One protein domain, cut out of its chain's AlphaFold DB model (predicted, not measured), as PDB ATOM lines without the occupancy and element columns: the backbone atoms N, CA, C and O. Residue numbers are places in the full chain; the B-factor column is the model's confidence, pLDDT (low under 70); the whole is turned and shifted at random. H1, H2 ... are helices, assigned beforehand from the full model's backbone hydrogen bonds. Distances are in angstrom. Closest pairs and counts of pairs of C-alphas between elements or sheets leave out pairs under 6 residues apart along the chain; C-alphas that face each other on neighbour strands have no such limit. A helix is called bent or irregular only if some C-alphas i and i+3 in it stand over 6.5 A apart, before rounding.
ATOM      1  N   ALA A   9      41.458 -13.372 -32.384       70.88
ATOM      2  CA  ALA A   9      42.609 -12.547 -32.039       70.88
ATOM      3  C   ALA A   9      42.538 -11.951 -30.618       70.88
ATOM      4  O   ALA A   9      43.523 -12.013 -29.886       70.88
ATOM      5  N   GLN A  10      41.390 -11.421 -30.188       68.06
ATOM      6  CA  GLN A  10      41.248 -10.802 -28.860       68.06
ATOM      7  C   GLN A  10      41.400 -11.835 -27.740       68.06
ATOM      8  O   GLN A  10      42.106 -11.601 -26.760       68.06
ATOM      9  N   GLN A  11      40.796 -13.012 -27.915       70.31
ATOM     10  CA  GLN A  11      40.917 -14.120 -26.968       70.31
ATOM     11  C   GLN A  11      42.358 -14.635 -26.879       70.31
ATOM     12  O   GLN A  11      42.866 -14.873 -25.777       70.31
ATOM     13  N   ALA A  12      43.036 -14.766 -28.024       77.06
ATOM     14  CA  ALA A  12      44.434 -15.181 -28.079       77.06
ATOM     15  C   ALA A  12      45.336 -14.202 -27.319       77.06
ATOM     16  O   ALA A  12      46.183 -14.622 -26.529       77.06
ATOM     17  N   THR A  13      45.124 -12.897 -27.489       75.31
ATOM     18  CA  THR A  13      45.949 -11.905 -26.807       75.31
ATOM     19  C   THR A  13      45.659 -11.810 -25.306       75.31
ATOM     20  O   THR A  13      46.601 -11.756 -24.518       75.31
ATOM     21  N   CYS A  14      44.395 -11.866 -24.875       71.81
ATOM     22  CA  CYS A  14      44.063 -11.952 -23.446       71.81
ATOM     23  C   CYS A  14      44.727 -13.175 -22.796       71.81
ATOM     24  O   CYS A  14      45.362 -13.060 -21.748       71.81
ATOM     25  N   THR A  15      44.646 -14.331 -23.459       79.75
ATOM     26  CA  THR A  15      45.285 -15.572 -22.997       79.75
ATOM     27  C   THR A  15      46.797 -15.411 -22.883       79.75
ATOM     28  O   THR A  15      47.372 -15.787 -21.864       79.75
ATOM     29  N   PHE A  16      47.443 -14.813 -23.887       82.19
ATOM     30  CA  PHE A  16      48.884 -14.565 -23.874       82.19
ATOM     31  C   PHE A  16      49.317 -13.756 -22.646       82.19
ATOM     32  O   PHE A  16      50.267 -14.138 -21.962       82.19
ATOM     33  N   PHE A  17      48.596 -12.682 -22.317       77.19
ATOM     34  CA  PHE A  17      48.956 -11.844 -21.176       77.19
ATOM     35  C   PHE A  17      48.721 -12.501 -19.827       77.19
ATOM     36  O   PHE A  17      49.584 -12.382 -18.958       77.19
ATOM     37  N   HIS A  18      47.623 -13.237 -19.659       78.56
ATOM     38  CA  HIS A  18      47.416 -14.036 -18.452       78.56
ATOM     39  C   HIS A  18      48.522 -15.083 -18.293       78.56
ATOM     40  O   HIS A  18      49.129 -15.190 -17.234       78.56
ATOM     41  N   VAL A  19      48.880 -15.808 -19.358       84.31
ATOM     42  CA  VAL A  19      49.973 -16.793 -19.304       84.31
ATOM     43  C   VAL A  19      51.304 -16.129 -18.947       84.31
ATOM     44  O   VAL A  19      52.049 -16.661 -18.120       84.31
ATOM     45  N   LEU A  20      51.603 -14.958 -19.514       82.94
ATOM     46  CA  LEU A  20      52.814 -14.204 -19.195       82.94
ATOM     47  C   LEU A  20      52.825 -13.734 -17.730       82.94
ATOM     48  O   LEU A  20      53.828 -13.908 -17.031       82.94
ATOM     49  N   ALA A  21      51.714 -13.181 -17.242       77.50
ATOM     50  CA  ALA A  21      51.562 -12.726 -15.861       77.50
ATOM     51  C   ALA A  21      51.682 -13.888 -14.860       77.50
ATOM     52  O   ALA A  21      52.437 -13.795 -13.884       77.50
ATOM     53  N   ILE A  22      51.024 -15.016 -15.142       83.81
ATOM     54  CA  ILE A  22      51.100 -16.251 -14.354       83.81
ATOM     55  C   ILE A  22      52.533 -16.775 -14.327       83.81
ATOM     56  O   ILE A  22      53.059 -17.069 -13.254       83.81
ATOM     57  N   SER A  23      53.192 -16.853 -15.484       86.50
ATOM     58  CA  SER A  23      54.551 -17.392 -15.599       86.50
ATOM     59  C   SER A  23      55.561 -16.539 -14.835       86.50
ATOM     60  O   SER A  23      56.329 -17.053 -14.020       86.50
ATOM     61  N   THR A  24      55.530 -15.221 -15.038       81.25
ATOM     62  CA  THR A  24      56.441 -14.281 -14.366       81.25
ATOM     63  C   THR A  24      56.223 -14.256 -12.851       81.25
ATOM     64  O   THR A  24      57.188 -14.291 -12.082       81.25
ATOM     65  N   THR A  25      54.968 -14.275 -12.397       82.00
ATOM     66  CA  THR A  25      54.625 -14.282 -10.967       82.00
ATOM     67  C   THR A  25      54.971 -15.620 -10.309       82.00
ATOM     68  O   THR A  25      55.538 -15.631  -9.214       82.00
ATOM     69  N   SER A  26      54.728 -16.742 -10.992       87.50
ATOM     70  CA  SER A  26      55.103 -18.085 -10.527       87.50
ATOM     71  C   SER A  26      56.614 -18.243 -10.418       87.50
ATOM     72  O   SER A  26      57.101 -18.759  -9.413       87.50
ATOM     73  N   PHE A  27      57.372 -17.748 -11.403       86.12
ATOM     74  CA  PHE A  27      58.834 -17.732 -11.353       86.12
ATOM     75  C   PHE A  27      59.334 -16.908 -10.162       86.12
ATOM     76  O   PHE A  27      60.158 -17.381  -9.377       86.12
ATOM     77  N   ARG A  28      58.776 -15.706  -9.963       82.62
ATOM     78  CA  ARG A  28      59.107 -14.825  -8.833       82.62
ATOM     79  C   ARG A  28      58.848 -15.499  -7.483       82.62
ATOM     80  O   ARG A  28      59.703 -15.427  -6.599       82.62
ATOM     81  N   LEU A  29      57.689 -16.139  -7.321       82.94
ATOM     82  CA  LEU A  29      57.310 -16.867  -6.106       82.94
ATOM     83  C   LEU A  29      58.200 -18.088  -5.882       82.94
ATOM     84  O   LEU A  29      58.724 -18.255  -4.786       82.94
ATOM     85  N   SER A  30      58.435 -18.891  -6.920       86.38
ATOM     86  CA  SER A  30      59.279 -20.090  -6.856       86.38
ATOM     87  C   SER A  30      60.711 -19.749  -6.463       86.38
ATOM     88  O   SER A  30      61.273 -20.376  -5.568       86.38
ATOM     89  N   TYR A  31      61.287 -18.699  -7.054       83.44
ATOM     90  CA  TYR A  31      62.623 -18.221  -6.702       83.44
ATOM     91  C   TYR A  31      62.707 -17.771  -5.234       83.44
ATOM     92  O   TYR A  31      63.667 -18.072  -4.525       83.44
ATOM     93  N   ARG A  32      61.682 -17.078  -4.732       82.50
ATOM     94  CA  ARG A  32      61.643 -16.596  -3.340       82.50
ATOM     95  C   ARG A  32      61.355 -17.700  -2.328       82.50
ATOM     96  O   ARG A  32      61.927 -17.677  -1.234       82.50
ATOM     97  N   LEU A  33      60.529 -18.672  -2.708       83.75
ATOM     98  CA  LEU A  33      60.280 -19.899  -1.958       83.75
ATOM     99  C   LEU A  33      61.572 -20.708  -1.832       83.75
ATOM    100  O   LEU A  33      61.933 -21.119  -0.730       83.75
ATOM    101  N   TYR A  34      62.310 -20.847  -2.936       85.69
ATOM    102  CA  TYR A  34      63.625 -21.479  -2.961       85.69
ATOM    103  C   TYR A  34      64.608 -20.772  -2.016       85.69
ATOM    104  O   TYR A  34      65.273 -21.418  -1.209       85.69
ATOM    105  N   MET A  35      64.617 -19.436  -2.013       84.19
ATOM    106  CA  MET A  35      65.426 -18.626  -1.090       84.19
ATOM    107  C   MET A  35      64.881 -18.581   0.356       84.19
ATOM    108  O   MET A  35      65.459 -17.886   1.195       84.19
ATOM    109  N   ARG A  36      63.783 -19.292   0.668       77.56
ATOM    110  CA  ARG A  36      63.104 -19.376   1.982       77.56
ATOM    111  C   ARG A  36      62.794 -18.027   2.640       77.56
ATOM    112  O   ARG A  36      62.812 -17.897   3.863       77.56
ATOM    113  N   ARG A  37      62.493 -17.003   1.844       73.31
ATOM    114  CA  ARG A  37      62.165 -15.654   2.338       73.31
ATOM    115  C   ARG A  37      60.720 -15.292   2.021       73.31
ATOM    116  O   ARG A  37      60.497 -14.284   1.360       73.31
ATOM    117  N   LEU A  38      59.778 -16.094   2.515       74.31
ATOM    118  CA  LEU A  38      58.344 -15.832   2.377       74.31
ATOM    119  C   LEU A  38      57.889 -14.733   3.341       74.31
ATOM    120  O   LEU A  38      58.130 -14.815   4.545       74.31
ATOM    121  N   TRP A  39      57.245 -13.703   2.803       75.50
ATOM    122  CA  TRP A  39      56.686 -12.571   3.545       75.50
ATOM    123  C   TRP A  39      55.230 -12.310   3.121       75.50
ATOM    124  O   TRP A  39      54.740 -12.892   2.156       75.50
ATOM    125  N   LEU A  40      54.527 -11.404   3.818       79.31
ATOM    126  CA  LEU A  40      53.158 -10.989   3.448       79.31
ATOM    127  C   LEU A  40      53.049 -10.515   1.984       79.31
ATOM    128  O   LEU A  40      52.024 -10.733   1.345       79.31
ATOM    129  N   GLU A  41      54.122  -9.942   1.425       76.56
ATOM    130  CA  GLU A  41      54.200  -9.560   0.006       76.56
ATOM    131  C   GLU A  41      54.030 -10.746  -0.957       76.56
ATOM    132  O   GLU A  41      53.445 -10.585  -2.033       76.56
ATOM    133  N   ASP A  42      54.518 -11.926  -0.562       81.56
ATOM    134  CA  ASP A  42      54.440 -13.164  -1.335       81.56
ATOM    135  C   ASP A  42      53.058 -13.810  -1.185       81.56
ATOM    136  O   ASP A  42      52.544 -14.369  -2.148       81.56
ATOM    137  N   ALA A  43      52.405 -13.659  -0.026       82.31
ATOM    138  CA  ALA A  43      51.019 -14.089   0.162       82.31
ATOM    139  C   ALA A  43      50.056 -13.300  -0.744       82.31
ATOM    140  O   ALA A  43      49.245 -13.899  -1.448       82.31
ATOM    141  N   CYS A  44      50.193 -11.968  -0.811       78.19
ATOM    142  CA  CYS A  44      49.422 -11.145  -1.752       78.19
ATOM    143  C   CYS A  44      49.698 -11.531  -3.212       78.19
ATOM    144  O   CYS A  44      48.775 -11.561  -4.021       78.19
ATOM    145  N   ALA A  45      50.949 -11.860  -3.546       77.38
ATOM    146  CA  ALA A  45      51.323 -12.289  -4.891       77.38
ATOM    147  C   ALA A  45      50.740 -13.658  -5.263       77.38
ATOM    148  O   ALA A  45      50.296 -13.845  -6.391       77.38
ATOM    149  N   ALA A  46      50.715 -14.601  -4.322       82.00
ATOM    150  CA  ALA A  46      50.116 -15.917  -4.521       82.00
ATOM    151  C   ALA A  46      48.592 -15.823  -4.679       82.00
ATOM    152  O   ALA A  46      48.024 -16.485  -5.543       82.00
ATOM    153  N   LEU A  47      47.933 -14.959  -3.899       81.56
ATOM    154  CA  LEU A  47      46.502 -14.686  -4.057       81.56
ATOM    155  C   LEU A  47      46.194 -14.016  -5.402       81.56
ATOM    156  O   LEU A  47      45.249 -14.416  -6.074       81.56
ATOM    157  N   ALA A  48      47.015 -13.051  -5.825       79.50
ATOM    158  CA  ALA A  48      46.891 -12.429  -7.143       79.50
ATOM    159  C   ALA A  48      47.067 -13.460  -8.272       79.50
ATOM    160  O   ALA A  48      46.265 -13.485  -9.198       79.50
ATOM    161  N   LEU A  49      48.058 -14.353  -8.160       80.31
ATOM    162  CA  LEU A  49      48.296 -15.447  -9.107       80.31
ATOM    163  C   LEU A  49      47.104 -16.410  -9.195       80.31
ATOM    164  O   LEU A  49      46.703 -16.805 -10.290       80.31
ATOM    165  N   ALA A  50      46.533 -16.788  -8.049       83.94
ATOM    166  CA  ALA A  50      45.359 -17.651  -7.999       83.94
ATOM    167  C   ALA A  50      44.151 -16.980  -8.669       83.94
ATOM    168  O   ALA A  50      43.494 -17.600  -9.502       83.94
ATOM    169  N   GLY A  51      43.903 -15.704  -8.362       77.50
ATOM    170  CA  GLY A  51      42.847 -14.919  -9.002       77.50
ATOM    171  C   GLY A  51      43.041 -14.794 -10.514       77.50
ATOM    172  O   GLY A  51      42.097 -15.015 -11.263       77.50
ATOM    173  N   ASP A  52      44.264 -14.528 -10.974       76.81
ATOM    174  CA  ASP A  52      44.589 -14.416 -12.402       76.81
ATOM    175  C   ASP A  52      44.412 -15.747 -13.152       76.81
ATOM    176  O   ASP A  52      43.878 -15.787 -14.259       76.81
ATOM    177  N   THR A  53      44.762 -16.862 -12.505       80.56
ATOM    178  CA  THR A  53      44.520 -18.214 -13.037       80.56
ATOM    179  C   THR A  53      43.026 -18.494 -13.173       80.56
ATOM    180  O   THR A  53      42.586 -19.030 -14.190       80.56
ATOM    181  N   ILE A  54      42.229 -18.102 -12.173       79.69
ATOM    182  CA  ILE A  54      40.771 -18.219 -12.228       79.69
ATOM    183  C   ILE A  54      40.231 -17.364 -13.382       79.69
ATOM    184  O   ILE A  54      39.474 -17.883 -14.195       79.69
ATOM    185  N   CYS A  55      40.668 -16.108 -13.525       74.56
ATOM    186  CA  CYS A  55      40.291 -15.245 -14.650       74.56
ATOM    187  C   CYS A  55      40.587 -15.893 -16.009       74.56
ATOM    188  O   CYS A  55      39.717 -15.894 -16.878       74.56
ATOM    189  N   LEU A  56      41.767 -16.499 -16.180       80.06
ATOM    190  CA  LEU A  56      42.114 -17.203 -17.413       80.06
ATOM    191  C   LEU A  56      41.142 -18.356 -17.703       80.06
ATOM    192  O   LEU A  56      40.655 -18.470 -18.825       80.06
ATOM    193  N   VAL A  57      40.818 -19.185 -16.708       82.44
ATOM    194  CA  VAL A  57      39.840 -20.275 -16.875       82.44
ATOM    195  C   VAL A  57      38.466 -19.719 -17.253       82.44
ATOM    196  O   VAL A  57      37.829 -20.225 -18.173       82.44
ATOM    197  N   LEU A  58      38.024 -18.651 -16.587       73.50
ATOM    198  CA  LEU A  58      36.726 -18.023 -16.834       73.50
ATOM    199  C   LEU A  58      36.605 -17.477 -18.264       73.50
ATOM    200  O   LEU A  58      35.557 -17.651 -18.879       73.50
ATOM    201  N   VAL A  59      37.674 -16.888 -18.813       71.62
ATOM    202  CA  VAL A  59      37.720 -16.410 -20.209       71.62
ATOM    203  C   VAL A  59      37.463 -17.540 -21.207       71.62
ATOM    204  O   VAL A  59      36.852 -17.301 -22.242       71.62
ATOM    205  N   TRP A  60      37.907 -18.762 -20.913       79.38
ATOM    206  CA  TRP A  60      37.706 -19.918 -21.791       79.38
ATOM    207  C   TRP A  60      36.379 -20.644 -21.550       79.38
ATOM    208  O   TRP A  60      35.805 -21.176 -22.495       79.38
ATOM    209  N   VAL A  61      35.886 -20.666 -20.309       76.50
ATOM    210  CA  VAL A  61      34.648 -21.375 -19.936       76.50
ATOM    211  C   VAL A  61      33.397 -20.583 -20.304       76.50
ATOM    212  O   VAL A  61      32.433 -21.164 -20.791       76.50
ATOM    213  N   PHE A  62      33.396 -19.267 -20.087       67.69
ATOM    214  CA  PHE A  62      32.237 -18.401 -20.349       67.69
ATOM    215  C   PHE A  62      32.247 -17.811 -21.768       67.69
ATOM    216  O   PHE A  62      31.645 -16.770 -22.026       67.69
ATOM    217  N   TRP A  63      32.956 -18.474 -22.685       61.34
ATOM    218  CA  TRP A  63      33.024 -18.133 -24.097       61.34
ATOM    219  C   TRP A  63      32.085 -19.029 -24.925       61.34
ATOM    220  O   TRP A  63      32.256 -20.251 -24.874       61.34
ATOM    221  N   PRO A  64      31.166 -18.483 -25.749       58.19
ATOM    222  CA  PRO A  64      30.814 -17.070 -25.927       58.19
ATOM    223  C   PRO A  64      29.967 -16.516 -24.769       58.19
ATOM    224  O   PRO A  64      29.217 -17.245 -24.126       58.19
ATOM    225  N   TYR A  65      30.075 -15.206 -24.531       55.47
ATOM    226  CA  TYR A  65      29.297 -14.507 -23.507       55.47
ATOM    227  C   TYR A  65      27.799 -14.582 -23.833       55.47
ATOM    228  O   TYR A  65      27.347 -13.975 -24.805       55.47
ATOM    229  N   GLU A  66      27.029 -15.311 -23.027       53.59
ATOM    230  CA  GLU A  66      25.569 -15.251 -23.089       53.59
ATOM    231  C   GLU A  66      25.094 -13.907 -22.526       53.59
ATOM    232  O   GLU A  66      25.498 -13.499 -21.432       53.59
ATOM    233  N   GLU A  67      24.249 -13.198 -23.283       54.53
ATOM    234  CA  GLU A  67      23.677 -11.944 -22.800       54.53
ATOM    235  C   GLU A  67      22.907 -12.185 -21.491       54.53
ATOM    236  O   GLU A  67      22.165 -13.166 -21.377       54.53
ATOM    237  N   PRO A  68      23.066 -11.303 -20.488       56.34
ATOM    238  CA  PRO A  68      22.367 -11.454 -19.225       56.34
ATOM    239  C   PRO A  68      20.858 -11.453 -19.478       56.34
ATOM    240  O   PRO A  68      20.316 -10.528 -20.086       56.34
ATOM    241  N   GLY A  69      20.179 -12.494 -18.992       59.81
ATOM    242  CA  GLY A  69      18.725 -12.585 -19.044       59.81
ATOM    243  C   GLY A  69      18.041 -11.433 -18.285       59.81
ATOM    244  O   GLY A  69      18.697 -10.646 -17.598       59.81
ATOM    245  N   PRO A  70      16.701 -11.337 -18.336       57.75
ATOM    246  CA  PRO A  70      15.942 -10.252 -17.698       57.75
ATOM    247  C   PRO A  70      16.154 -10.134 -16.175       57.75
ATOM    248  O   PRO A  70      15.832  -9.107 -15.587       57.75
ATOM    249  N   SER A  71      16.720 -11.163 -15.539       64.31
ATOM    250  CA  SER A  71      17.104 -11.208 -14.125       64.31
ATOM    251  C   SER A  71      18.512 -10.670 -13.815       64.31
ATOM    252  O   SER A  71      18.927 -10.734 -12.662       64.31
ATOM    253  N   GLY A  72      19.253 -10.162 -14.805       63.47
ATOM    254  CA  GLY A  72      20.651  -9.747 -14.650       63.47
ATOM    255  C   GLY A  72      21.659 -10.897 -14.826       63.47
ATOM    256  O   GLY A  72      21.262 -12.040 -15.080       63.47
ATOM    257  N   PRO A  73      22.974 -10.608 -14.748       66.38
ATOM    258  CA  PRO A  73      24.017 -11.625 -14.857       66.38
ATOM    259  C   PRO A  73      23.960 -12.599 -13.677       66.38
ATOM    260  O   PRO A  73      23.598 -12.227 -12.559       66.38
ATOM    261  N   SER A  74      24.366 -13.852 -13.901       71.94
ATOM    262  CA  SER A  74      24.467 -14.818 -12.806       71.94
ATOM    263  C   SER A  74      25.465 -14.322 -11.741       71.94
ATOM    264  O   SER A  74      26.473 -13.699 -12.091       71.94
ATOM    265  N   PRO A  75      25.249 -14.608 -10.441       74.44
ATOM    266  CA  PRO A  75      26.177 -14.196  -9.384       74.44
ATOM    267  C   PRO A  75      27.616 -14.661  -9.633       74.44
ATOM    268  O   PRO A  75      28.562 -13.921  -9.376       74.44
ATOM    269  N   LEU A  76      27.785 -15.863 -10.194       72.25
ATOM    270  CA  LEU A  76      29.092 -16.398 -10.576       72.25
ATOM    271  C   LEU A  76      29.763 -15.548 -11.657       72.25
ATOM    272  O   LEU A  76      30.941 -15.230 -11.521       72.25
ATOM    273  N   LEU A  77      29.018 -15.138 -12.689       69.69
ATOM    274  CA  LEU A  77      29.528 -14.288 -13.764       69.69
ATOM    275  C   LEU A  77      29.845 -12.868 -13.270       69.69
ATOM    276  O   LEU A  77      30.838 -12.278 -13.690       69.69
ATOM    277  N   TYR A  78      29.048 -12.330 -12.344       73.62
ATOM    278  CA  TYR A  78      29.317 -11.029 -11.730       73.62
ATOM    279  C   TYR A  78      30.596 -11.044 -10.887       73.62
ATOM    280  O   TYR A  78      31.451 -10.170 -11.036       73.62
ATOM    281  N   ILE A  79      30.761 -12.062 -10.036       73.88
ATOM    282  CA  ILE A  79      31.975 -12.231  -9.232       73.88
ATOM    283  C   ILE A  79      33.178 -12.431 -10.159       73.88
ATOM    284  O   ILE A  79      34.176 -11.728 -10.009       73.88
ATOM    285  N   ALA A  80      33.056 -13.300 -11.165       70.38
ATOM    286  CA  ALA A  80      34.063 -13.523 -12.200       70.38
ATOM    287  C   ALA A  80      34.513 -12.224 -12.887       70.38
ATOM    288  O   ALA A  80      35.710 -11.970 -12.994       70.38
ATOM    289  N   ALA A  81      33.570 -11.372 -13.294       70.31
ATOM    290  CA  ALA A  81      33.867 -10.080 -13.911       70.31
ATOM    291  C   ALA A  81      34.553  -9.098 -12.945       70.31
ATOM    292  O   ALA A  81      35.290  -8.216 -13.378       70.31
ATOM    293  N   SER A  82      34.338  -9.251 -11.636       73.06
ATOM    294  CA  SER A  82      34.903  -8.374 -10.606       73.06
ATOM    295  C   SER A  82      36.318  -8.768 -10.147       73.06
ATOM    296  O   SER A  82      37.076  -7.890  -9.715       73.06
ATOM    297  N   LEU A  83      36.700 -10.043 -10.315       76.44
ATOM    298  CA  LEU A  83      37.990 -10.609  -9.896       76.44
ATOM    299  C   LEU A  83      39.227  -9.874 -10.447       76.44
ATOM    300  O   LEU A  83      40.158  -9.657  -9.668       76.44
ATOM    301  N   PRO A  84      39.287  -9.434 -11.722       72.94
ATOM    302  CA  PRO A  84      40.445  -8.696 -12.233       72.94
ATOM    303  C   PRO A  84      40.763  -7.437 -11.418       72.94
ATOM    304  O   PRO A  84      41.929  -7.125 -11.176       72.94
ATOM    305  N   SER A  85      39.738  -6.731 -10.934       77.62
ATOM    306  CA  SER A  85      39.936  -5.568 -10.065       77.62
ATOM    307  C   SER A  85      40.578  -5.955  -8.732       77.62
ATOM    308  O   SER A  85      41.465  -5.251  -8.251       77.62
ATOM    309  N   ASP A  86      40.139  -7.063  -8.132       82.88
ATOM    310  CA  ASP A  86      40.668  -7.549  -6.854       82.88
ATOM    311  C   ASP A  86      42.126  -7.999  -6.996       82.88
ATOM    312  O   ASP A  86      42.971  -7.657  -6.166       82.88
ATOM    313  N   VAL A  87      42.456  -8.668  -8.105       79.56
ATOM    314  CA  VAL A  87      43.835  -9.024  -8.467       79.56
ATOM    315  C   VAL A  87      44.715  -7.772  -8.565       79.56
ATOM    316  O   VAL A  87      45.819  -7.756  -8.015       79.56
ATOM    317  N   LEU A  88      44.228  -6.688  -9.182       79.69
ATOM    318  CA  LEU A  88      44.965  -5.419  -9.260       79.69
ATOM    319  C   LEU A  88      45.190  -4.782  -7.881       79.69
ATOM    320  O   LEU A  88      46.271  -4.252  -7.615       79.69
ATOM    321  N   TRP A  89      44.207  -4.839  -6.979       85.12
ATOM    322  CA  TRP A  89      44.384  -4.379  -5.598       85.12
ATOM    323  C   TRP A  89      45.451  -5.188  -4.857       85.12
ATOM    324  O   TRP A  89      46.339  -4.606  -4.232       85.12
ATOM    325  N   LEU A  90      45.433  -6.515  -4.982       83.62
ATOM    326  CA  LEU A  90      46.452  -7.387  -4.391       83.62
ATOM    327  C   LEU A  90      47.850  -7.132  -4.978       83.62
ATOM    328  O   LEU A  90      48.842  -7.144  -4.242       83.62
ATOM    329  N   ALA A  91      47.944  -6.832  -6.275       80.69
ATOM    330  CA  ALA A  91      49.200  -6.452  -6.917       80.69
ATOM    331  C   ALA A  91      49.763  -5.141  -6.336       80.69
ATOM    332  O   ALA A  91      50.938  -5.092  -5.961       80.69
ATOM    333  N   ARG A  92      48.922  -4.107  -6.170       83.00
ATOM    334  CA  ARG A  92      49.297  -2.839  -5.515       83.00
ATOM    335  C   ARG A  92      49.817  -3.063  -4.093       83.00
ATOM    336  O   ARG A  92      50.843  -2.496  -3.720       83.00
ATOM    337  N   MET A  93      49.166  -3.941  -3.328       85.12
ATOM    338  CA  MET A  93      49.625  -4.321  -1.987       85.12
ATOM    339  C   MET A  93      50.994  -4.981  -1.992       85.12
ATOM    340  O   MET A  93      51.845  -4.634  -1.176       85.12
ATOM    341  N   SER A  94      51.231  -5.908  -2.923       83.00
ATOM    342  CA  SER A  94      52.525  -6.583  -3.059       83.00
ATOM    343  C   SER A  94      53.656  -5.573  -3.311       83.00
ATOM    344  O   SER A  94      54.710  -5.656  -2.679       83.00
ATOM    345  N   ILE A  95      53.416  -4.563  -4.160       82.38
ATOM    346  CA  ILE A  95      54.377  -3.474  -4.413       82.38
ATOM    347  C   ILE A  95      54.600  -2.646  -3.144       82.38
ATOM    348  O   ILE A  95      55.742  -2.371  -2.772       82.38
ATOM    349  N   LEU A  96      53.530  -2.270  -2.446       85.25
ATOM    350  CA  LEU A  96      53.623  -1.445  -1.246       85.25
ATOM    351  C   LEU A  96      54.352  -2.154  -0.095       85.25
ATOM    352  O   LEU A  96      55.198  -1.547   0.563       85.25
ATOM    353  N   PHE A  97      54.107  -3.450   0.111       84.25
ATOM    354  CA  PHE A  97      54.860  -4.252   1.079       84.25
ATOM    355  C   PHE A  97      56.343  -4.374   0.710       84.25
ATOM    356  O   PHE A  97      57.191  -4.278   1.601       84.25
ATOM    357  N   SER A  98      56.665  -4.472  -0.582       82.38
ATOM    358  CA  SER A  98      58.050  -4.428  -1.064       82.38
ATOM    359  C   SER A  98      58.727  -3.092  -0.721       82.38
ATOM    360  O   SER A  98      59.851  -3.078  -0.211       82.38
ATOM    361  N   ILE A  99      58.027  -1.959  -0.881       80.81
ATOM    362  CA  ILE A  99      58.531  -0.636  -0.465       80.81
ATOM    363  C   ILE A  99      58.783  -0.613   1.049       80.81
ATOM    364  O   ILE A  99      59.888  -0.281   1.478       80.81
ATOM    365  N   ILE A 100      57.803  -1.033   1.858       84.31
ATOM    366  CA  ILE A 100      57.910  -1.084   3.329       84.31
ATOM    367  C   ILE A 100      59.127  -1.900   3.779       84.31
ATOM    368  O   ILE A 100      59.772  -1.548   4.770       84.31
ATOM    369  N   ARG A 101      59.435  -2.989   3.069       81.62
ATOM    370  CA  ARG A 101      60.571  -3.869   3.354       81.62
ATOM    371  C   ARG A 101      61.917  -3.198   3.076       81.62
ATOM    372  O   ARG A 101      62.865  -3.422   3.826       81.62
ATOM    373  N   VAL A 102      62.014  -2.411   2.005       79.56
ATOM    374  CA  VAL A 102      63.248  -1.711   1.611       79.56
ATOM    375  C   VAL A 102      63.484  -0.459   2.465       79.56
ATOM    376  O   VAL A 102      64.631  -0.071   2.698       79.56
ATOM    377  N   THR A 103      62.421   0.178   2.959       78.56
ATOM    378  CA  THR A 103      62.521   1.372   3.805       78.56
ATOM    379  C   THR A 103      63.118   1.054   5.184       78.56
ATOM    380  O   THR A 103      62.807   0.049   5.821       78.56
ATOM    381  N   ASN A 104      63.975   1.951   5.682       76.88
ATOM    382  CA  ASN A 104      64.664   1.776   6.962       76.88
ATOM    383  C   ASN A 104      63.666   1.645   8.139       76.88
ATOM    384  O   ASN A 104      62.750   2.463   8.254       76.88
ATOM    385  N   PRO A 105      63.844   0.674   9.057       71.50
ATOM    386  CA  PRO A 105      62.904   0.399  10.142       71.50
ATOM    387  C   PRO A 105      62.606   1.577  11.075       71.50
ATOM    388  O   PRO A 105      61.527   1.595  11.664       71.50
ATOM    389  N   LYS A 106      63.531   2.533  11.226       74.12
ATOM    390  CA  LYS A 106      63.392   3.667  12.156       74.12
ATOM    391  C   LYS A 106      62.869   4.951  11.509       74.12
ATOM    392  O   LYS A 106      62.695   5.942  12.210       74.12
ATOM    393  N   SER A 107      62.633   4.973  10.197       79.44
ATOM    394  CA  SER A 107      62.225   6.204   9.521       79.44
ATOM    395  C   SER A 107      60.719   6.454   9.644       79.44
ATOM    396  O   SER A 107      59.899   5.534   9.583       79.44
ATOM    397  N   THR A 108      60.337   7.730   9.736       82.81
ATOM    398  CA  THR A 108      58.938   8.179   9.607       82.81
ATOM    399  C   THR A 108      58.304   7.659   8.314       82.81
ATOM    400  O   THR A 108      57.116   7.354   8.282       82.81
ATOM    401  N   GLN A 109      59.114   7.450   7.272       81.12
ATOM    402  CA  GLN A 109      58.680   6.921   5.982       81.12
ATOM    403  C   GLN A 109      58.054   5.529   6.083       81.12
ATOM    404  O   GLN A 109      57.030   5.280   5.454       81.12
ATOM    405  N   ARG A 110      58.600   4.644   6.924       83.88
ATOM    406  CA  ARG A 110      58.027   3.309   7.122       83.88
ATOM    407  C   ARG A 110      56.646   3.377   7.772       83.88
ATOM    408  O   ARG A 110      55.767   2.609   7.398       83.88
ATOM    409  N   ARG A 111      56.433   4.312   8.708       86.19
ATOM    410  CA  ARG A 111      55.118   4.526   9.339       86.19
ATOM    411  C   ARG A 111      54.086   5.010   8.326       86.19
ATOM    412  O   ARG A 111      52.977   4.491   8.321       86.19
ATOM    413  N   ILE A 112      54.465   5.948   7.456       88.00
ATOM    414  CA  ILE A 112      53.579   6.434   6.391       88.00
ATOM    415  C   ILE A 112      53.253   5.303   5.414       88.00
ATOM    416  O   ILE A 112      52.083   5.075   5.143       88.00
ATOM    417  N   ALA A 113      54.247   4.527   4.971       87.00
ATOM    418  CA  ALA A 113      54.013   3.405   4.064       87.00
ATOM    419  C   ALA A 113      53.093   2.328   4.678       87.00
ATOM    420  O   ALA A 113      52.202   1.828   3.995       87.00
ATOM    421  N   TYR A 114      53.234   2.019   5.976       88.50
ATOM    422  CA  TYR A 114      52.283   1.148   6.681       88.50
ATOM    423  C   TYR A 114      50.880   1.752   6.763       88.50
ATOM    424  O   TYR A 114      49.908   1.038   6.537       88.50
ATOM    425  N   ALA A 115      50.756   3.048   7.066       90.19
ATOM    426  CA  ALA A 115      49.461   3.722   7.094       90.19
ATOM    427  C   ALA A 115      48.778   3.687   5.716       90.19
ATOM    428  O   ALA A 115      47.582   3.422   5.637       90.19
ATOM    429  N   THR A 116      49.544   3.865   4.634       89.25
ATOM    430  CA  THR A 116      49.064   3.700   3.256       89.25
ATOM    431  C   THR A 116      48.640   2.259   2.968       89.25
ATOM    432  O   THR A 116      47.622   2.042   2.322       89.25
ATOM    433  N   ALA A 117      49.371   1.259   3.467       89.44
ATOM    434  CA  ALA A 117      48.994  -0.141   3.260       89.44
ATOM    435  C   ALA A 117      47.668  -0.462   3.945       89.44
ATOM    436  O   ALA A 117      46.775  -1.035   3.327       89.44
ATOM    437  N   VAL A 118      47.505  -0.006   5.189       91.75
ATOM    438  CA  VAL A 118      46.248  -0.141   5.926       91.75
ATOM    439  C   VAL A 118      45.110   0.575   5.197       91.75
ATOM    440  O   VAL A 118      44.043  -0.016   5.031       91.75
ATOM    441  N   SER A 119      45.317   1.806   4.714       91.19
ATOM    442  CA  SER A 119      44.260   2.543   4.011       91.19
ATOM    443  C   SER A 119      43.840   1.862   2.711       91.19
ATOM    444  O   SER A 119      42.645   1.749   2.447       91.19
ATOM    445  N   PHE A 120      44.786   1.328   1.934       90.25
ATOM    446  CA  PHE A 120      44.460   0.568   0.730       90.25
ATOM    447  C   PHE A 120      43.655  -0.691   1.071       90.25
ATOM    448  O   PHE A 120      42.751  -1.054   0.324       90.25
ATOM    449  N   THR A 121      43.957  -1.364   2.191       89.50
ATOM    450  CA  THR A 121      43.282  -2.617   2.552       89.50
ATOM    451  C   THR A 121      41.846  -2.309   2.930       89.50
ATOM    452  O   THR A 121      40.936  -3.017   2.511       89.50
ATOM    453  N   VAL A 122      41.638  -1.210   3.657       92.06
ATOM    454  CA  VAL A 122      40.306  -0.705   3.988       92.06
ATOM    455  C   VAL A 122      39.531  -0.338   2.723       92.06
ATOM    456  O   VAL A 122      38.399  -0.786   2.579       92.06
ATOM    457  N   PHE A 123      40.123   0.407   1.781       90.06
ATOM    458  CA  PHE A 123      39.444   0.748   0.524       90.06
ATOM    459  C   PHE A 123      39.041  -0.488  -0.274       90.06
ATOM    460  O   PHE A 123      37.898  -0.577  -0.722       90.06
ATOM    461  N   TRP A 124      39.948  -1.455  -0.405       90.12
ATOM    462  CA  TRP A 124      39.659  -2.709  -1.084       90.12
ATOM    463  C   TRP A 124      38.502  -3.465  -0.416       90.12
ATOM    464  O   TRP A 124      37.539  -3.815  -1.094       90.12
ATOM    465  N   LEU A 125      38.537  -3.641   0.910       90.88
ATOM    466  CA  LEU A 125      37.476  -4.333   1.650       90.88
ATOM    467  C   LEU A 125      36.121  -3.627   1.535       90.88
ATOM    468  O   LEU A 125      35.102  -4.299   1.389       90.88
ATOM    469  N   VAL A 126      36.092  -2.293   1.578       91.19
ATOM    470  CA  VAL A 126      34.855  -1.511   1.432       91.19
ATOM    471  C   VAL A 126      34.260  -1.685   0.035       91.19
ATOM    472  O   VAL A 126      33.068  -1.965  -0.086       91.19
ATOM    473  N   ILE A 127      35.078  -1.579  -1.016       87.50
ATOM    474  CA  ILE A 127      34.623  -1.759  -2.403       87.50
ATOM    475  C   ILE A 127      34.156  -3.201  -2.631       87.50
ATOM    476  O   ILE A 127      33.103  -3.424  -3.229       87.50
ATOM    477  N   PHE A 128      34.900  -4.180  -2.117       88.25
ATOM    478  CA  PHE A 128      34.534  -5.591  -2.187       88.25
ATOM    479  C   PHE A 128      33.196  -5.855  -1.483       88.25
ATOM    480  O   PHE A 128      32.279  -6.421  -2.078       88.25
ATOM    481  N   ALA A 129      33.033  -5.372  -0.250       89.56
ATOM    482  CA  ALA A 129      31.789  -5.507   0.504       89.56
ATOM    483  C   ALA A 129      30.606  -4.837  -0.209       89.56
ATOM    484  O   ALA A 129      29.524  -5.419  -0.274       89.56
ATOM    485  N   GLN A 130      30.808  -3.656  -0.802       88.56
ATOM    486  CA  GLN A 130      29.784  -2.961  -1.580       88.56
ATOM    487  C   GLN A 130      29.327  -3.784  -2.794       88.56
ATOM    488  O   GLN A 130      28.127  -3.888  -3.045       88.56
ATOM    489  N   ARG A 131      30.257  -4.413  -3.524       83.88
ATOM    490  CA  ARG A 131      29.939  -5.307  -4.653       83.88
ATOM    491  C   ARG A 131      29.154  -6.537  -4.202       83.88
ATOM    492  O   ARG A 131      28.132  -6.867  -4.801       83.88
ATOM    493  N   MET A 132      29.583  -7.178  -3.114       85.81
ATOM    494  CA  MET A 132      28.882  -8.339  -2.556       85.81
ATOM    495  C   MET A 132      27.472  -7.971  -2.079       85.81
ATOM    496  O   MET A 132      26.519  -8.701  -2.348       85.81
ATOM    497  N   ALA A 133      27.314  -6.807  -1.442       87.44
ATOM    498  CA  ALA A 133      26.016  -6.302  -1.011       87.44
ATOM    499  C   ALA A 133      25.080  -6.022  -2.198       87.44
ATOM    500  O   ALA A 133      23.905  -6.383  -2.130       87.44
ATOM    501  N   LEU A 134      25.588  -5.445  -3.293       84.50
ATOM    502  CA  LEU A 134      24.820  -5.240  -4.529       84.50
ATOM    503  C   LEU A 134      24.399  -6.559  -5.171       84.50
ATOM    504  O   LEU A 134      23.281  -6.672  -5.670       84.50
ATOM    505  N   CYS A 135      25.262  -7.569  -5.130       83.06
ATOM    506  CA  CYS A 135      24.924  -8.883  -5.655       83.06
ATOM    507  C   CYS A 135      23.841  -9.573  -4.814       83.06
ATOM    508  O   CYS A 135      22.906 -10.142  -5.370       83.06
ATOM    509  N   ALA A 136      23.893  -9.423  -3.486       84.31
ATOM    510  CA  ALA A 136      22.889  -9.972  -2.578       84.31
ATOM    511  C   ALA A 136      21.516  -9.272  -2.659       84.31
ATOM    512  O   ALA A 136      20.497  -9.942  -2.525       84.31
ATOM    513  N   HIS A 137      21.474  -7.949  -2.866       84.38
ATOM    514  CA  HIS A 137      20.226  -7.168  -2.781       84.38
ATOM    515  C   HIS A 137      19.640  -6.748  -4.134       84.38
ATOM    516  O   HIS A 137      18.438  -6.520  -4.228       84.38
ATOM    517  N   SER A 138      20.469  -6.631  -5.173       78.50
ATOM    518  CA  SER A 138      20.094  -6.002  -6.447       78.50
ATOM    519  C   SER A 138      20.435  -6.874  -7.657       78.50
ATOM    520  O   SER A 138      20.768  -6.340  -8.713       78.50
ATOM    521  N   TYR A 139      20.396  -8.205  -7.505       78.12
ATOM    522  CA  TYR A 139      20.659  -9.178  -8.579       78.12
ATOM    523  C   TYR A 139      21.957  -8.904  -9.352       78.12
ATOM    524  O   TYR A 139      22.034  -9.065 -10.568       78.12
ATOM    525  N   CYS A 140      22.984  -8.443  -8.633       77.88
ATOM    526  CA  CYS A 140      24.316  -8.210  -9.187       77.88
ATOM    527  C   CYS A 140      24.319  -7.179 -10.337       77.88
ATOM    528  O   CYS A 140      25.146  -7.222 -11.248       77.88
ATOM    529  N   VAL A 141      23.401  -6.209 -10.274       75.19
ATOM    530  CA  VAL A 141      23.377  -5.054 -11.174       75.19
ATOM    531  C   VAL A 141      24.375  -4.009 -10.679       75.19
ATOM    532  O   VAL A 141      24.256  -3.469  -9.575       75.19
ATOM    533  N   SER A 142      25.376  -3.723 -11.512       70.00
ATOM    534  CA  SER A 142      26.384  -2.709 -11.208       70.00
ATOM    535  C   SER A 142      25.748  -1.321 -11.147       70.00
ATOM    536  O   SER A 142      24.932  -0.959 -11.995       70.00
ATOM    537  N   ASN A 143      26.123  -0.528 -10.143       76.69
ATOM    538  CA  ASN A 143      25.658   0.847 -10.007       76.69
ATOM    539  C   ASN A 143      26.794   1.837 -10.318       76.69
ATOM    540  O   ASN A 143      27.981   1.551 -10.144       76.69
ATOM    541  N   LYS A 144      26.421   3.044 -10.759       77.88
ATOM    542  CA  LYS A 144      27.390   4.092 -11.125       77.88
ATOM    543  C   LYS A 144      28.277   4.510  -9.947       77.88
ATOM    544  O   LYS A 144      29.435   4.856 -10.144       77.88
ATOM    545  N   LEU A 145      27.737   4.462  -8.727       81.44
ATOM    546  CA  LEU A 145      28.449   4.863  -7.515       81.44
ATOM    547  C   LEU A 145      29.649   3.949  -7.226       81.44
ATOM    548  O   LEU A 145      30.730   4.449  -6.929       81.44
ATOM    549  N   THR A 146      29.482   2.631  -7.356       79.44
ATOM    550  CA  THR A 146      30.559   1.647  -7.170       79.44
ATOM    551  C   THR A 146      31.673   1.871  -8.188       79.44
ATOM    552  O   THR A 146      32.840   1.870  -7.807       79.44
ATOM    553  N   GLY A 147      31.326   2.154  -9.450       77.81
ATOM    554  CA  GLY A 147      32.309   2.490 -10.485       77.81
ATOM    555  C   GLY A 147      33.103   3.760 -10.159       77.81
ATOM    556  O   GLY A 147      34.329   3.757 -10.217       77.81
ATOM    557  N   ILE A 148      32.433   4.839  -9.736       81.12
ATOM    558  CA  ILE A 148      33.108   6.096  -9.362       81.12
ATOM    559  C   ILE A 148      34.051   5.886  -8.170       81.12
ATOM    560  O   ILE A 148      35.201   6.324  -8.214       81.12
ATOM    561  N   LEU A 149      33.591   5.199  -7.119       84.88
ATOM    562  CA  LEU A 149      34.410   4.913  -5.936       84.88
ATOM    563  C   LEU A 149      35.646   4.086  -6.293       84.88
ATOM    564  O   LEU A 149      36.733   4.360  -5.787       84.88
ATOM    565  N   GLN A 150      35.499   3.126  -7.202       81.94
ATOM    566  CA  GLN A 150      36.601   2.312  -7.696       81.94
ATOM    567  C   GLN A 150      37.651   3.141  -8.448       81.94
ATOM    568  O   GLN A 150      38.839   2.990  -8.160       81.94
ATOM    569  N   ILE A 151      37.242   4.049  -9.345       81.94
ATOM    570  CA  ILE A 151      38.174   4.950 -10.053       81.94
ATOM    571  C   ILE A 151      38.922   5.828  -9.055       81.94
ATOM    572  O   ILE A 151      40.148   5.915  -9.101       81.94
ATOM    573  N   VAL A 152      38.193   6.479  -8.146       86.88
ATOM    574  CA  VAL A 152      38.788   7.419  -7.189       86.88
ATOM    575  C   VAL A 152      39.775   6.697  -6.274       86.88
ATOM    576  O   VAL A 152      40.900   7.164  -6.098       86.88
ATOM    577  N   ALA A 153      39.401   5.536  -5.737       87.06
ATOM    578  CA  ALA A 153      40.277   4.751  -4.874       87.06
ATOM    579  C   ALA A 153      41.522   4.244  -5.619       87.06
ATOM    580  O   ALA A 153      42.619   4.266  -5.059       87.06
ATOM    581  N   ALA A 154      41.379   3.842  -6.884       83.50
ATOM    582  CA  ALA A 154      42.504   3.448  -7.722       83.50
ATOM    583  C   ALA A 154      43.466   4.613  -7.981       83.50
ATOM    584  O   ALA A 154      44.662   4.464  -7.746       83.50
ATOM    585  N   LEU A 155      42.952   5.786  -8.363       84.44
ATOM    586  CA  LEU A 155      43.766   6.982  -8.595       84.44
ATOM    587  C   LEU A 155      44.525   7.408  -7.337       84.44
ATOM    588  O   LEU A 155      45.728   7.652  -7.396       84.44
ATOM    589  N   LEU A 156      43.845   7.457  -6.188       88.56
ATOM    590  CA  LEU A 156      44.486   7.779  -4.911       88.56
ATOM    591  C   LEU A 156      45.587   6.774  -4.566       88.56
ATOM    592  O   LEU A 156      46.646   7.161  -4.069       88.56
ATOM    593  N   SER A 157      45.351   5.495  -4.858       86.25
ATOM    594  CA  SER A 157      46.329   4.445  -4.599       86.25
ATOM    595  C   SER A 157      47.555   4.572  -5.496       86.25
ATOM    596  O   SER A 157      48.685   4.514  -5.015       86.25
ATOM    597  N   ASP A 158      47.348   4.812  -6.786       85.19
ATOM    598  CA  ASP A 158      48.429   4.930  -7.764       85.19
ATOM    599  C   ASP A 158      49.268   6.199  -7.505       85.19
ATOM    600  O   ASP A 158      50.499   6.138  -7.492       85.19
ATOM    601  N   VAL A 159      48.631   7.324  -7.146       86.44
ATOM    602  CA  VAL A 159      49.329   8.550  -6.709       86.44
ATOM    603  C   VAL A 159      50.177   8.290  -5.464       86.44
ATOM    604  O   VAL A 159      51.340   8.696  -5.418       86.44
ATOM    605  N   ALA A 160      49.641   7.589  -4.462       86.81
ATOM    606  CA  ALA A 160      50.394   7.259  -3.255       86.81
ATOM    607  C   ALA A 160      51.575   6.312  -3.549       86.81
ATOM    608  O   ALA A 160      52.665   6.513  -3.009       86.81
ATOM    609  N   LEU A 161      51.404   5.334  -4.444       83.62
ATOM    610  CA  LEU A 161      52.460   4.413  -4.886       83.62
ATOM    611  C   LEU A 161      53.616   5.118  -5.604       83.62
ATOM    612  O   LEU A 161      54.758   4.691  -5.451       83.62
ATOM    613  N   ILE A 162      53.346   6.195  -6.343       84.75
ATOM    614  CA  ILE A 162      54.379   7.021  -6.989       84.75
ATOM    615  C   ILE A 162      55.021   7.980  -5.977       84.75
ATOM    616  O   ILE A 162      56.245   8.134  -5.941       84.75
ATOM    617  N   ALA A 163      54.214   8.617  -5.128       85.00
ATOM    618  CA  ALA A 163      54.686   9.616  -4.173       85.00
ATOM    619  C   ALA A 163      55.585   9.013  -3.084       85.00
ATOM    620  O   ALA A 163      56.593   9.620  -2.718       85.00
ATOM    621  N   LEU A 164      55.263   7.813  -2.586       82.50
ATOM    622  CA  LEU A 164      56.013   7.138  -1.523       82.50
ATOM    623  C   LEU A 164      57.504   6.940  -1.845       82.50
ATOM    624  O   LEU A 164      58.328   7.369  -1.035       82.50
ATOM    625  N   PRO A 165      57.907   6.335  -2.978       74.44
ATOM    626  CA  PRO A 165      59.318   6.174  -3.303       74.44
ATOM    627  C   PRO A 165      60.002   7.511  -3.633       74.44
ATOM    628  O   PRO A 165      61.143   7.714  -3.221       74.44
ATOM    629  N   ILE A 166      59.324   8.460  -4.293       78.12
ATOM    630  CA  ILE A 166      59.897   9.791  -4.574       78.12
ATOM    631  C   ILE A 166      60.220  10.520  -3.267       78.12
ATOM    632  O   ILE A 166      61.338  10.999  -3.075       78.12
ATOM    633  N   TRP A 167      59.268  10.558  -2.335       76.75
ATOM    634  CA  TRP A 167      59.457  11.191  -1.035       76.75
ATOM    635  C   TRP A 167      60.431  10.412  -0.145       76.75
ATOM    636  O   TRP A 167      61.216  11.013   0.590       76.75
ATOM    637  N   SER A 168      60.440   9.076  -0.238       68.06
ATOM    638  CA  SER A 168      61.353   8.245   0.551       68.06
ATOM    639  C   SER A 168      62.822   8.498   0.192       68.06
ATOM    640  O   SER A 168      63.682   8.476   1.076       68.06
ATOM    641  N   PHE A 169      63.111   8.790  -1.079       66.25
ATOM    642  CA  PHE A 169      64.481   8.832  -1.598       66.25
ATOM    643  C   PHE A 169      64.945  10.193  -2.134       66.25
ATOM    644  O   PHE A 169      66.125  10.321  -2.466       66.25
ATOM    645  N   GLY A 170      64.081  11.214  -2.161       61.75
ATOM    646  CA  GLY A 170      64.369  12.559  -2.686       61.75
ATOM    647  C   GLY A 170      65.500  13.334  -1.991       61.75
ATOM    648  O   GLY A 170      65.882  14.399  -2.461       61.75
ATOM    649  N   THR A 171      66.071  12.809  -0.905       57.25
ATOM    650  CA  THR A 171      67.151  13.447  -0.132       57.25
ATOM    651  C   THR A 171      68.529  12.793  -0.290       57.25
ATOM    652  O   THR A 171      69.505  13.306   0.250       57.25
ATOM    653  N   SER A 172      68.662  11.691  -1.041       58.75
ATOM    654  CA  SER A 172      69.948  10.991  -1.222       58.75
ATOM    655  C   SER A 172      70.268  10.750  -2.699       58.75
ATOM    656  O   SER A 172      69.366  10.496  -3.493       58.75
ATOM    657  N   LYS A 173      71.553  10.805  -3.086       59.91
ATOM    658  CA  LYS A 173      72.005  10.432  -4.440       59.91
ATOM    659  C   LYS A 173      71.581   8.981  -4.722       59.91
ATOM    660  O   LYS A 173      72.171   8.044  -4.193       59.91
ATOM    661  N   LEU A 174      70.520   8.809  -5.511       61.84
ATOM    662  CA  LEU A 174      69.903   7.514  -5.811       61.84
ATOM    663  C   LEU A 174      70.873   6.584  -6.558       61.84
ATOM    664  O   LEU A 174      71.350   6.932  -7.641       61.84
ATOM    665  N   SER A 175      71.104   5.383  -6.016       68.81
ATOM    666  CA  SER A 175      71.815   4.304  -6.713       68.81
ATOM    667  C   SER A 175      71.021   3.803  -7.930       68.81
ATOM    668  O   SER A 175      69.796   3.933  -7.994       68.81
ATOM    669  N   GLN A 176      71.717   3.236  -8.916       71.94
ATOM    670  CA  GLN A 176      71.144   2.835 -10.208       71.94
ATOM    671  C   GLN A 176      69.992   1.823 -10.072       71.94
ATOM    672  O   GLN A 176      68.952   1.990 -10.703       71.94
ATOM    673  N   GLU A 177      70.113   0.856  -9.162       66.25
ATOM    674  CA  GLU A 177      69.068  -0.138  -8.863       66.25
ATOM    675  C   GLU A 177      67.761   0.498  -8.354       66.25
ATOM    676  O   GLU A 177      66.655   0.036  -8.647       66.25
ATOM    677  N   ARG A 178      67.864   1.621  -7.631       67.06
ATOM    678  CA  ARG A 178      66.699   2.338  -7.093       67.06
ATOM    679  C   ARG A 178      65.968   3.124  -8.171       67.06
ATOM    680  O   ARG A 178      64.742   3.173  -8.155       67.06
ATOM    681  N   LYS A 179      66.700   3.688  -9.138       71.06
ATOM    682  CA  LYS A 179      66.104   4.358 -10.303       71.06
ATOM    683  C   LYS A 179      65.275   3.379 -11.135       71.06
ATOM    684  O   LYS A 179      64.162   3.717 -11.518       71.06
ATOM    685  N   ILE A 180      65.780   2.159 -11.332       76.12
ATOM    686  CA  ILE A 180      65.061   1.094 -12.048       76.12
ATOM    687  C   ILE A 180      63.752   0.751 -11.329       76.12
ATOM    688  O   ILE A 180      62.709   0.677 -11.969       76.12
ATOM    689  N   THR A 181      63.780   0.626  -9.999       71.00
ATOM    690  CA  THR A 181      62.570   0.323  -9.213       71.00
ATOM    691  C   THR A 181      61.517   1.429  -9.331       71.00
ATOM    692  O   THR A 181      60.344   1.134  -9.529       71.00
ATOM    693  N   ILE A 182      61.919   2.702  -9.257       71.44
ATOM    694  CA  ILE A 182      60.994   3.842  -9.381       71.44
ATOM    695  C   ILE A 182      60.373   3.897 -10.778       71.44
ATOM    696  O   ILE A 182      59.163   4.067 -10.896       71.44
ATOM    697  N   ILE A 183      61.181   3.721 -11.827       75.81
ATOM    698  CA  ILE A 183      60.703   3.715 -13.215       75.81
ATOM    699  C   ILE A 183      59.740   2.544 -13.440       75.81
ATOM    700  O   ILE A 183      58.671   2.740 -14.011       75.81
ATOM    701  N   ALA A 184      60.068   1.352 -12.938       74.19
ATOM    702  CA  ALA A 184      59.202   0.182 -13.047       74.19
ATOM    703  C   ALA A 184      57.862   0.387 -12.324       74.19
ATOM    704  O   ALA A 184      56.815   0.075 -12.888       74.19
ATOM    705  N   VAL A 185      57.873   0.954 -11.111       74.00
ATOM    706  CA  VAL A 185      56.641   1.285 -10.374       74.00
ATOM    707  C   VAL A 185      55.830   2.335 -11.123       74.00
ATOM    708  O   VAL A 185      54.630   2.157 -11.274       74.00
ATOM    709  N   TYR A 186      56.469   3.382 -11.646       75.25
ATOM    710  CA  TYR A 186      55.796   4.434 -12.408       75.25
ATOM    711  C   TYR A 186      55.098   3.886 -13.663       75.25
ATOM    712  O   TYR A 186      53.905   4.127 -13.864       75.25
ATOM    713  N   ILE A 187      55.804   3.082 -14.464       77.56
ATOM    714  CA  ILE A 187      55.233   2.423 -15.647       77.56
ATOM    715  C   ILE A 187      54.071   1.512 -15.233       77.56
ATOM    716  O   ILE A 187      52.985   1.611 -15.800       77.56
ATOM    717  N   ALA A 188      54.260   0.685 -14.201       72.00
ATOM    718  CA  ALA A 188      53.213  -0.200 -13.703       72.00
ATOM    719  C   ALA A 188      51.973   0.579 -13.236       72.00
ATOM    720  O   ALA A 188      50.858   0.205 -13.585       72.00
ATOM    721  N   THR A 189      52.140   1.687 -12.506       72.12
ATOM    722  CA  THR A 189      51.015   2.504 -12.030       72.12
ATOM    723  C   THR A 189      50.222   3.128 -13.171       72.12
ATOM    724  O   THR A 189      49.001   3.059 -13.138       72.12
ATOM    725  N   ILE A 190      50.875   3.646 -14.219       72.38
ATOM    726  CA  ILE A 190      50.177   4.192 -15.396       72.38
ATOM    727  C   ILE A 190      49.329   3.114 -16.073       72.38
ATOM    728  O   ILE A 190      48.159   3.344 -16.383       72.38
ATOM    729  N   VAL A 191      49.909   1.930 -16.277       69.12
ATOM    730  CA  VAL A 191      49.224   0.800 -16.916       69.12
ATOM    731  C   VAL A 191      48.020   0.357 -16.085       69.12
ATOM    732  O   VAL A 191      46.922   0.179 -16.613       69.12
ATOM    733  N   ILE A 192      48.203   0.233 -14.772       68.75
ATOM    734  CA  ILE A 192      47.149  -0.174 -13.845       68.75
ATOM    735  C   ILE A 192      46.031   0.885 -13.782       68.75
ATOM    736  O   ILE A 192      44.853   0.526 -13.827       68.75
ATOM    737  N   THR A 193      46.368   2.178 -13.709       70.38
ATOM    738  CA  THR A 193      45.382   3.269 -13.718       70.38
ATOM    739  C   THR A 193      44.552   3.238 -15.000       70.38
ATOM    740  O   THR A 193      43.325   3.313 -14.933       70.38
ATOM    741  N   ALA A 194      45.195   3.072 -16.162       68.50
ATOM    742  CA  ALA A 194      44.496   2.959 -17.437       68.50
ATOM    743  C   ALA A 194      43.509   1.783 -17.417       68.50
ATOM    744  O   ALA A 194      42.329   1.974 -17.706       68.50
ATOM    745  N   ALA A 195      43.953   0.598 -16.986       66.69
ATOM    746  CA  ALA A 195      43.104  -0.590 -16.894       66.69
ATOM    747  C   ALA A 195      41.863  -0.374 -16.007       66.69
ATOM    748  O   ALA A 195      40.765  -0.778 -16.391       66.69
ATOM    749  N   VAL A 196      42.006   0.300 -14.858       67.56
ATOM    750  CA  VAL A 196      40.868   0.589 -13.965       67.56
ATOM    751  C   VAL A 196      39.913   1.620 -14.559       67.56
ATOM    752  O   VAL A 196      38.701   1.468 -14.416       67.56
ATOM    753  N   ILE A 197      40.427   2.662 -15.218       68.81
ATOM    754  CA  ILE A 197      39.579   3.655 -15.892       68.81
ATOM    755  C   ILE A 197      38.715   2.960 -16.946       68.81
ATOM    756  O   ILE A 197      37.510   3.191 -16.978       68.81
ATOM    757  N   PHE A 198      39.296   2.065 -17.748       65.06
ATOM    758  CA  PHE A 198      38.541   1.301 -18.742       65.06
ATOM    759  C   PHE A 198      37.467   0.413 -18.108       65.06
ATOM    760  O   PHE A 198      36.300   0.532 -18.478       65.06
ATOM    761  N   ASP A 199      37.832  -0.385 -17.102       63.75
ATOM    762  CA  ASP A 199      36.900  -1.257 -16.371       63.75
ATOM    763  C   ASP A 199      35.726  -0.472 -15.762       63.75
ATOM    764  O   ASP A 199      34.562  -0.868 -15.810       63.75
ATOM    765  N   SER A 200      36.016   0.716 -15.237       64.38
ATOM    766  CA  SER A 200      35.010   1.547 -14.587       64.38
ATOM    767  C   SER A 200      34.116   2.289 -15.583       64.38
ATOM    768  O   SER A 200      32.943   2.517 -15.297       64.38
ATOM    769  N   ILE A 201      34.632   2.647 -16.764       64.62
ATOM    770  CA  ILE A 201      33.826   3.185 -17.869       64.62
ATOM    771  C   ILE A 201      32.801   2.139 -18.326       64.62
ATOM    772  O   ILE A 201      31.637   2.485 -18.538       64.62
ATOM    773  N   GLU A 202      33.198   0.866 -18.410       57.47
ATOM    774  CA  GLU A 202      32.285  -0.243 -18.717       57.47
ATOM    775  C   GLU A 202      31.207  -0.418 -17.644       57.47
ATOM    776  O   GLU A 202      30.042  -0.625 -17.970       57.47
ATOM    777  N   ALA A 203      31.561  -0.262 -16.367       57.69
ATOM    778  CA  ALA A 203      30.601  -0.338 -15.268       57.69
ATOM    779  C   ALA A 203      29.594   0.834 -15.235       57.69
ATOM    780  O   ALA A 203      28.520   0.704 -14.644       57.69
ATOM    781  N   ILE A 204      29.929   1.987 -15.831       60.16
ATOM    782  CA  ILE A 204      29.124   3.222 -15.777       60.16
ATOM    783  C   ILE A 204      28.208   3.390 -17.004       60.16
ATOM    784  O   ILE A 204      27.135   3.996 -16.879       60.16
ATOM    785  N   LEU A 205      28.597   2.881 -18.178       54.97
ATOM    786  CA  LEU A 205      27.829   3.017 -19.424       54.97
ATOM    787  C   LEU A 205      26.869   1.829 -19.633       54.97
ATOM    788  O   LEU A 205      27.315   0.688 -19.718       54.97
ATOM    789  N   PRO A 206      25.547   2.065 -19.757       49.56
ATOM    790  CA  PRO A 206      24.588   0.991 -19.972       49.56
ATOM    791  C   PRO A 206      24.666   0.466 -21.417       49.56
ATOM    792  O   PRO A 206      24.462   1.210 -22.370       49.56
ATOM    793  N   GLN A 207      24.954  -0.835 -21.514       52.09
ATOM    794  CA  GLN A 207      24.794  -1.798 -22.617       52.09
ATOM    795  C   GLN A 207      25.352  -1.492 -24.028       52.09
ATOM    796  O   GLN A 207      24.951  -0.580 -24.748       52.09
ATOM    797  N   GLY A 208      26.205  -2.422 -24.483       46.34
ATOM    798  CA  GLY A 208      26.131  -2.992 -25.835       46.34
ATOM    799  C   GLY A 208      27.285  -2.694 -26.792       46.34
ATOM    800  O   GLY A 208      27.640  -3.555 -27.587       46.34
ATOM    801  N   LYS A 209      27.906  -1.507 -26.744       39.91
ATOM    802  CA  LYS A 209      28.891  -1.102 -27.780       39.91
ATOM    803  C   LYS A 209      30.324  -0.878 -27.301       39.91
ATOM    804  O   LYS A 209      31.228  -0.821 -28.128       39.91
ATOM    805  N   LEU A 210      30.550  -0.784 -25.990       43.38
ATOM    806  CA  LEU A 210      31.877  -0.515 -25.419       43.38
ATOM    807  C   LEU A 210      32.633  -1.759 -24.944       43.38
ATOM    808  O   LEU A 210      33.851  -1.685 -24.838       43.38
ATOM    809  N   ALA A 211      31.961  -2.903 -24.775       43.56
ATOM    810  CA  ALA A 211      32.603  -4.181 -24.443       43.56
ATOM    811  C   ALA A 211      33.589  -4.657 -25.537       43.56
ATOM    812  O   ALA A 211      34.609  -5.276 -25.251       43.56
ATOM    813  N   LEU A 212      33.332  -4.312 -26.807       38.44
ATOM    814  CA  LEU A 212      34.229  -4.630 -27.929       38.44
ATOM    815  C   LEU A 212      35.420  -3.657 -28.016       38.44
ATOM    816  O   LEU A 212      36.493  -4.013 -28.500       38.44
ATOM    817  N   LEU A 213      35.261  -2.428 -27.520       40.34
ATOM    818  CA  LEU A 213      36.329  -1.424 -27.455       40.34
ATOM    819  C   LEU A 213      37.242  -1.663 -26.245       40.34
ATOM    820  O   LEU A 213      38.457  -1.502 -26.355       40.34
ATOM    821  N   SER A 214      36.679  -2.114 -25.122       45.25
ATOM    822  CA  SER A 214      37.414  -2.336 -23.881       45.25
ATOM    823  C   SER A 214      38.403  -3.491 -23.940       45.25
ATOM    824  O   SER A 214      39.520  -3.371 -23.440       45.25
ATOM    825  N   MET A 215      38.065  -4.589 -24.610       46.00
ATOM    826  CA  MET A 215      39.016  -5.688 -24.782       46.00
ATOM    827  C   MET A 215      39.993  -5.467 -25.937       46.00
ATOM    828  O   MET A 215      41.134  -5.893 -25.808       46.00
ATOM    829  N   ASN A 216      39.610  -4.786 -27.029       38.59
ATOM    830  CA  ASN A 216      40.586  -4.379 -28.051       38.59
ATOM    831  C   ASN A 216      41.679  -3.486 -27.443       38.59
ATOM    832  O   ASN A 216      42.847  -3.616 -27.803       38.59
ATOM    833  N   LEU A 217      41.327  -2.635 -26.470       45.16
ATOM    834  CA  LEU A 217      42.314  -1.857 -25.728       45.16
ATOM    835  C   LEU A 217      43.055  -2.660 -24.650       45.16
ATOM    836  O   LEU A 217      44.269  -2.502 -24.575       45.16
ATOM    837  N   LYS A 218      42.410  -3.537 -23.860       47.56
ATOM    838  CA  LYS A 218      43.126  -4.412 -22.894       47.56
ATOM    839  C   LYS A 218      44.229  -5.224 -23.590       47.56
ATOM    840  O   LYS A 218      45.327  -5.351 -23.059       47.56
ATOM    841  N   VAL A 219      43.954  -5.685 -24.808       42.34
ATOM    842  CA  VAL A 219      44.860  -6.437 -25.687       42.34
ATOM    843  C   VAL A 219      45.949  -5.557 -26.317       42.34
ATOM    844  O   VAL A 219      47.123  -5.918 -26.273       42.34
ATOM    845  N   ALA A 220      45.608  -4.381 -26.852       36.06
ATOM    846  CA  ALA A 220      46.594  -3.477 -27.449       36.06
ATOM    847  C   ALA A 220      47.546  -2.853 -26.406       36.06
ATOM    848  O   ALA A 220      48.743  -2.733 -26.661       36.06
ATOM    849  N   TYR A 221      47.058  -2.507 -25.212       44.66
ATOM    850  CA  TYR A 221      47.853  -1.806 -24.194       44.66
ATOM    851  C   TYR A 221      48.906  -2.682 -23.521       44.66
ATOM    852  O   TYR A 221      50.007  -2.210 -23.241       44.66
ATOM    853  N   LEU A 222      48.606  -3.961 -23.301       38.56
ATOM    854  CA  LEU A 222      49.583  -4.908 -22.774       38.56
ATOM    855  C   LEU A 222      50.665  -5.262 -23.827       38.56
ATOM    856  O   LEU A 222      51.764  -5.664 -23.458       38.56
ATOM    857  N   SER A 223      50.396  -5.045 -25.126       35.09
ATOM    858  CA  SER A 223      51.333  -5.320 -26.233       35.09
ATOM    859  C   SER A 223      52.327  -4.194 -26.542       35.09
ATOM    860  O   SER A 223      53.288  -4.417 -27.269       35.09
ATOM    861  N   SER A 224      52.123  -2.985 -26.008       31.11
ATOM    862  CA  SER A 224      52.976  -1.832 -26.335       31.11
ATOM    863  C   SER A 224      54.220  -1.674 -25.453       31.11
ATOM    864  O   SER A 224      55.055  -0.835 -25.778       31.11
TER     865      SER A 224
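What this domain is: This is residues 9 to 224 of the 226 residues of an uncharacterized protein of Coniophora puteana (strain RWD-64-598) (UniProt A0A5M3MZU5). Seven helices run back and forth in an elongated bundle with H3 inside it: H3 to H6 make an up-and-down bundle of four, each helix running against the one before, the hairpin of H1 and H2 packs on H3 through H2, and short H7 folds back along H6 to reach H1. The printed part has 216 residues with seven named helices, H1 to H7 in order, and no named strand; its class is all helix. It is compact, with a radius of gyration of the C-alphas of 18.4 A, and spans 59 by 33 by 30 A.

How they stand to each other: Start at H1, residues 9 to 34, which forms a hairpin with H2, residues 40 to 61; their closest C-alphas, Ile 22 and Leu 49, are 6.0 A apart. H2 touches the hub H3, residues 75 to 102, closest at C-alphas Glu 41 and Ser 94, 4.6 A. Go on to H4, residues 108 to 137, closest to H3 at C-alphas Ile 100 and Arg 110, 5.8 A. H5, residues 144 to 169, touches H6, residues 176 to 204, opposite ways at a shallow tilt of 8 degrees, closest at C-alphas Gly 147 and Ser 200, 5.0 A. H7, residues 211 to 223, touches residues 10 to 17 of H1 alone, at a steep tilt of 48 degrees, closest at C-alphas Thr 13 and Val 219, 5.7 A. Every O i to N i+4 pair is within hydrogen-bond range in H1, H2, H4 and H6; H3 has 21 of 24, H5 20 of 22 and H7 5 of 9.

Where its parts are: Find C-alpha 9 at (42.609, -12.547, -32.039); H1 runs 37.0 A from there. H2 measures 31.6 A, H3 40.6 A, H4 43.4 A, H5 38.6 A and H6 42.4 A. Near residue 82 look for a kink of 36 degrees in H3, only just irregular, with C-alphas 81 and 84 6.9 A apart. H7, 18.8 A, ends at C-alpha 223 (51.333, -5.320, -26.233).

The domain as a whole: The two C-alphas farthest apart, Pro 70 and Lys 173, are 61.2 A apart. The printed part has no cut; residues 62 to 74 make the long link from H2 to H3. Low confidence, under 70, covers 57 residues, among them 62 to 73 and 194 to 224.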